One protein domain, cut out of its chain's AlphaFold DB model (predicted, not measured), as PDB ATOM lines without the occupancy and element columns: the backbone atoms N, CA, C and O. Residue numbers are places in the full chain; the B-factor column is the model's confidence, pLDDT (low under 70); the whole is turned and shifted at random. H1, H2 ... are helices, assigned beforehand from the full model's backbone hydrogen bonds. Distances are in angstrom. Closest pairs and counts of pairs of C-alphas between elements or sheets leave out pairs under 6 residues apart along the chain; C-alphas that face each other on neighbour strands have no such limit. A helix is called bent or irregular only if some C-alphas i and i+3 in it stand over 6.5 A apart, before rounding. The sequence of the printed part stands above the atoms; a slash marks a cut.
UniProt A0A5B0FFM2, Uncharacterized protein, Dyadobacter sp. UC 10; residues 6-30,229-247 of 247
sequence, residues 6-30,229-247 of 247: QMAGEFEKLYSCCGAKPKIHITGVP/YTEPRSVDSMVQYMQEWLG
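Overview. This is residues 6 to 30 and 229 to 247 of the 247 residues of an uncharacterized protein of Dyadobacter sp. UC 10 (UniProt A0A5B0FFM2). Two helices stand well separated in a flat, open arrangement, and the stretch 19 to 30, with no named element, turns back from the end of H1 and runs through the space between them towards the start of H2. The far ends of both helices stick out, as residues 13 to 19 and 242 to 247. The printed part has 44 residues with two named helices, H1 then H2, and no named strand; its class is all helix. It is loose, with a radius of gyration of the C-alphas of 12.5 A and spans of 35 by 28 by 9 A.

Arrangement. Start at Gln 6, where H1, residues 6 to 18, begins. Look next at residues 234 to 246, which form H2: the two helices are apart, with no C-alpha of the one within 8 A of the other. Residues 13 to 19, of which 13 to 18 belong to H1, stand free, and so do residues 242 to 247, of which 242 to 246 belong to H2. In H2 every O i to N i+4 pair is within hydrogen-bond range; in H1 7 of 9 are.

Along the chain. Find C-alpha 6 at (114.263, 124.298, 103.934); from there H1 runs 19.6 A to C-alpha 18 at (124.010, 127.826, 120.601). It is irregular: C-alphas 14 and 17 are 7.3 A apart. Beyond the cut, find C-alpha 234 at (112.469, 139.025, 97.209), from which H2 runs 18.5 A to C-alpha 246.

Size, cuts and confidence. The two C-alphas farthest apart, those of Gly 19 and Glu 231, are 35.4 A from each other. The link from H1 to H2 goes across the cut: residues 31 to 228 are not printed, and C-alphas 30 and 229 are 9.4 A apart. The printed part ends at Gly 247, the chain's last residue. The mean pLDDT of the printed part of this model is 90.2, and no printed residue is under 70.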
ATOM      1  N   GLN A   6     113.221 125.302 103.725       89.19
ATOM      2  CA  GLN A   6     114.263 124.298 103.934       89.19
ATOM      3  C   GLN A   6     115.495 124.928 104.596       89.19
ATOM      4  O   GLN A   6     115.961 124.424 105.613       89.19
ATOM      5  N   MET A   7     115.967 126.067 104.083       91.50
ATOM      6  CA  MET A   7     117.090 126.801 104.673       91.50
ATOM      7  C   MET A   7     116.773 127.316 106.081       91.50
ATOM      8  O   MET A   7     117.672 127.371 106.915       91.50
ATOM      9  N   ALA A   8     115.513 127.666 106.367       92.38
ATOM     10  CA  ALA A   8     115.088 127.999 107.726       92.38
ATOM     11  C   ALA A   8     115.303 126.809 108.679       92.38
ATOM     12  O   ALA A   8     115.965 126.960 109.702       92.38
ATOM     13  N   GLY A   9     114.833 125.614 108.302       90.75
ATOM     14  CA  GLY A   9     115.014 124.402 109.107       90.75
ATOM     15  C   GLY A   9     116.479 123.960 109.234       90.75
ATOM     16  O   GLY A   9     116.905 123.517 110.300       90.75
ATOM     17  N   GLU A  10     117.280 124.113 108.175       90.00
ATOM     18  CA  GLU A  10     118.730 123.871 108.224       90.00
ATOM     19  C   GLU A  10     119.423 124.826 109.202       90.00
ATOM     20  O   GLU A  10     120.247 124.386 110.004       90.00
ATOM     21  N   PHE A  11     119.051 126.110 109.184       91.12
ATOM     22  CA  PHE A  11     119.571 127.108 110.114       91.12
ATOM     23  C   PHE A  11     119.223 126.749 111.562       91.12
ATOM     24  O   PHE A  11     120.112 126.651 112.403       91.12
ATOM     25  N   GLU A  12     117.954 126.472 111.864       90.19
ATOM     26  CA  GLU A  12     117.534 126.076 113.216       90.19
ATOM     27  C   GLU A  12     118.294 124.845 113.715       90.19
ATOM     28  O   GLU A  12     118.774 124.823 114.848       90.19
ATOM     29  N   LYS A  13     118.465 123.836 112.855       88.81
ATOM     30  CA  LYS A  13     119.187 122.613 113.209       88.81
ATOM     31  C   LYS A  13     120.659 122.886 113.509       88.81
ATOM     32  O   LYS A  13     121.158 122.415 114.531       88.81
ATOM     33  N   LEU A  14     121.347 123.633 112.643       88.44
ATOM     34  CA  LEU A  14     122.778 123.921 112.781       88.44
ATOM     35  C   LEU A  14     123.086 124.782 114.010       88.44
ATOM     36  O   LEU A  14     124.103 124.558 114.660       88.44
ATOM     37  N   TYR A  15     122.202 125.722 114.347       87.50
ATOM     38  CA  TYR A  15     122.407 126.668 115.448       87.50
ATOM     39  C   TYR A  15     121.681 126.286 116.747       87.50
ATOM     40  O   TYR A  15     121.794 126.997 117.745       87.50
ATOM     41  N   SER A  16     120.991 125.141 116.778       84.50
ATOM     42  CA  SER A  16     120.296 124.632 117.971       84.50
ATOM     43  C   SER A  16     121.212 124.470 119.193       84.50
ATOM     44  O   SER A  16     120.771 124.651 120.327       84.50
ATOM     45  N   CYS A  17     122.501 124.191 118.977       84.94
ATOM     46  CA  CYS A  17     123.499 124.043 120.037       84.94
ATOM     47  C   CYS A  17     123.906 125.367 120.706       84.94
ATOM     48  O   CYS A  17     124.477 125.344 121.793       84.94
ATOM     49  N   CYS A  18     123.611 126.515 120.091       83.25
ATOM     50  CA  CYS A  18     124.010 127.826 120.601       83.25
ATOM     51  C   CYS A  18     123.031 128.399 121.643       83.25
ATOM     52  O   CYS A  18     123.273 129.487 122.159       83.25
ATOM     53  N   GLY A  19     121.903 127.731 121.922       78.44
ATOM     54  CA  GLY A  19     120.889 128.175 122.894       78.44
ATOM     55  C   GLY A  19     120.098 129.435 122.501       78.44
ATOM     56  O   GLY A  19     119.111 129.773 123.152       78.44
ATOM     57  N   ALA A  20     120.490 130.119 121.425       74.50
ATOM     58  CA  ALA A  20     119.781 131.262 120.868       74.50
ATOM     59  C   ALA A  20     118.570 130.808 120.039       74.50
ATOM     60  O   ALA A  20     118.661 129.858 119.263       74.50
ATOM     61  N   LYS A  21     117.442 131.521 120.162       79.31
ATOM     62  CA  LYS A  21     116.289 131.395 119.257       79.31
ATOM     63  C   LYS A  21     116.374 132.499 118.198       79.31
ATOM     64  O   LYS A  21     115.943 133.619 118.473       79.31
ATOM     65  N   PRO A  22     116.980 132.243 117.028       81.88
ATOM     66  CA  PRO A  22     117.139 133.263 116.001       81.88
ATOM     67  C   PRO A  22     115.776 133.694 115.442       81.88
ATOM     68  O   PRO A  22     114.912 132.859 115.183       81.88
ATOM     69  N   LYS A  23     115.594 134.996 115.190       88.00
ATOM     70  CA  LYS A  23     114.463 135.490 114.394       88.00
ATOM     71  C   LYS A  23     114.756 135.197 112.920       88.00
ATOM     72  O   LYS A  23     115.636 135.815 112.319       88.00
ATOM     73  N   ILE A  24     114.058 134.221 112.345       91.25
ATOM     74  CA  ILE A  24     114.243 133.820 110.947       91.25
ATOM     75  C   ILE A  24     113.159 134.465 110.090       91.25
ATOM     76  O   ILE A  24     111.969 134.298 110.332       91.25
ATOM     77  N   HIS A  25     113.597 135.170 109.053       93.69
ATOM     78  CA  HIS A  25     112.735 135.741 108.026       93.69
ATOM     79  C   HIS A  25     113.024 135.061 106.694       93.69
ATOM     80  O   HIS A  25     114.182 135.024 106.267       93.69
ATOM     81  N   ILE A  26     111.991 134.521 106.054       95.19
ATOM     82  CA  ILE A  26     112.088 133.955 104.709       95.19
ATOM     83  C   ILE A  26     111.845 135.091 103.719       95.19
ATOM     84  O   ILE A  26     110.779 135.695 103.728       95.19
ATOM     85  N   THR A  27     112.842 135.399 102.894       95.69
ATOM     86  CA  THR A  27     112.829 136.564 101.992       95.69
ATOM     87  C   THR A  27     112.886 136.181 100.521       95.69
ATOM     88  O   THR A  27     112.934 137.056  99.669       95.69
ATOM     89  N   GLY A  28     112.928 134.889 100.191       94.88
ATOM     90  CA  GLY A  28     113.191 134.464  98.819       94.88
ATOM     91  C   GLY A  28     114.633 134.715  98.391       94.88
ATOM     92  O   GLY A  28     115.529 134.906  99.218       94.88
ATOM     93  N   VAL A  29     114.856 134.659  97.079       95.19
ATOM     94  CA  VAL A  29     116.180 134.796  96.471       95.19
ATOM     95  C   VAL A  29     116.204 136.118  95.696       95.19
ATOM     96  O   VAL A  29     115.674 136.152  94.591       95.19
ATOM     97  N   PRO A  30     116.844 137.191  96.202       94.38
ATOM     98  CA  PRO A  30     116.861 138.504  95.545       94.38
ATOM     99  C   PRO A  30     117.205 138.464  94.051       94.38
ATOM    100  O   PRO A  30     116.536 139.084  93.235       94.38
ATOM    101  N   TYR A 229     109.483 133.091  96.350       92.12
ATOM    102  CA  TYR A 229     108.676 133.947  95.481       92.12
ATOM    103  C   TYR A 229     108.842 133.560  94.010       92.12
ATOM    104  O   TYR A 229     109.954 133.379  93.524       92.12
ATOM    105  N   THR A 230     107.721 133.471  93.290       91.00
ATOM    106  CA  THR A 230     107.681 133.385  91.814       91.00
ATOM    107  C   THR A 230     107.194 134.700  91.198       91.00
ATOM    108  O   THR A 230     106.453 134.697  90.217       91.00
ATOM    109  N   GLU A 231     107.527 135.804  91.863       91.88
ATOM    110  CA  GLU A 231     107.185 137.199  91.573       91.88
ATOM    111  C   GLU A 231     108.369 138.069  92.041       91.88
ATOM    112  O   GLU A 231     109.090 137.631  92.944       91.88
ATOM    113  N   PRO A 232     108.581 139.278  91.485       93.56
ATOM    114  CA  PRO A 232     109.704 140.136  91.858       93.56
ATOM    115  C   PRO A 232     109.436 140.820  93.209       93.56
ATOM    116  O   PRO A 232     109.009 141.967  93.257       93.56
ATOM    117  N   ARG A 233     109.593 140.074  94.307       95.00
ATOM    118  CA  ARG A 233     109.298 140.529  95.682       95.00
ATOM    119  C   ARG A 233     110.412 140.238  96.681       95.00
ATOM    120  O   ARG A 233     110.309 140.638  97.843       95.00
ATOM    121  N   SER A 234     111.436 139.489  96.286       95.75
ATOM    122  CA  SER A 234     112.469 139.025  97.209       95.75
ATOM    123  C   SER A 234     113.330 140.181  97.720       95.75
ATOM    124  O   SER A 234     113.667 140.215  98.903       95.75
ATOM    125  N   VAL A 235     113.662 141.142  96.850       95.69
ATOM    126  CA  VAL A 235     114.395 142.365  97.208       95.69
ATOM    127  C   VAL A 235     113.576 143.207  98.184       95.69
ATOM    128  O   VAL A 235     114.074 143.514  99.264       95.69
ATOM    129  N   ASP A 236     112.316 143.501  97.859       95.88
ATOM    130  CA  ASP A 236     111.431 144.301  98.718       95.88
ATOM    131  C   ASP A 236     111.263 143.665 100.102       95.88
ATOM    132  O   ASP A 236     111.414 144.332 101.126       95.88
ATOM    133  N   SER A 237     111.046 142.347 100.142       95.31
ATOM    134  CA  SER A 237     110.931 141.596 101.397       95.31
ATOM    135  C   SER A 237     112.214 141.681 102.223       95.31
ATOM    136  O   SER A 237     112.168 141.841 103.440       95.31
ATOM    137  N   MET A 238     113.378 141.582 101.578       95.38
ATOM    138  CA  MET A 238     114.674 141.701 102.250       95.38
ATOM    139  C   MET A 238     114.905 143.112 102.802       95.38
ATOM    140  O   MET A 238     115.319 143.242 103.954       95.38
ATOM    141  N   VAL A 239     114.608 144.152 102.018       95.56
ATOM    142  CA  VAL A 239     114.740 145.557 102.433       95.56
ATOM    143  C   VAL A 239     113.821 145.867 103.613       95.56
ATOM    144  O   VAL A 239     114.283 146.467 104.581       95.56
ATOM    145  N   GLN A 240     112.570 145.397 103.583       95.06
ATOM    146  CA  GLN A 240     111.627 145.574 104.688       95.06
ATOM    147  C   GLN A 240     112.206 145.046 106.011       95.06
ATOM    148  O   GLN A 240     112.253 145.769 107.004       95.06
ATOM    149  N   TYR A 241     112.708 143.806 106.037       93.69
ATOM    150  CA  TYR A 241     113.263 143.234 107.270       93.69
ATOM    151  C   TYR A 241     114.596 143.860 107.691       93.69
ATOM    152  O   TYR A 241     114.916 143.862 108.879       93.69
ATOM    153  N   MET A 242     115.382 144.389 106.749       93.38
ATOM    154  CA  MET A 242     116.567 145.182 107.085       93.38
ATOM    155  C   MET A 242     116.184 146.487 107.781       93.38
ATOM    156  O   MET A 242     116.795 146.824 108.789       93.38
ATOM    157  N   GLN A 243     115.165 147.190 107.283       93.12
ATOM    158  CA  GLN A 243     114.653 148.414 107.908       93.12
ATOM    159  C   GLN A 243     114.106 148.131 109.311       93.12
ATOM    160  O   GLN A 243     114.506 148.797 110.258       93.12
ATOM    161  N   GLU A 244     113.299 147.076 109.476       89.88
ATOM    162  CA  GLU A 244     112.822 146.635 110.797       89.88
ATOM    163  C   GLU A 244     113.965 146.355 111.788       89.88
ATOM    164  O   GLU A 244     113.780 146.483 112.998       89.88
ATOM    165  N   TRP A 245     115.133 145.930 111.296       87.12
ATOM    166  CA  TRP A 245     116.287 145.632 112.138       87.12
ATOM    167  C   TRP A 245     117.144 146.861 112.459       87.12
ATOM    168  O   TRP A 245     117.760 146.902 113.522       87.12
ATOM    169  N   LEU A 246     117.189 147.842 111.554       90.00
ATOM    170  CA  LEU A 246     117.976 149.064 111.713       90.00
ATOM    171  C   LEU A 246     117.258 150.153 112.532       90.00
ATOM    172  O   LEU A 246     117.958 150.970 113.128       90.00
ATOM    173  N   GLY A 247     115.920 150.126 112.617       72.69
ATOM    174  CA  GLY A 247     115.116 151.104 113.368       72.69
ATOM    175  C   GLY A 247     114.944 152.417 112.622       72.69
ATOM    176  O   GLY A 247     115.245 153.467 113.230       72.69
TER     177      GLY A 247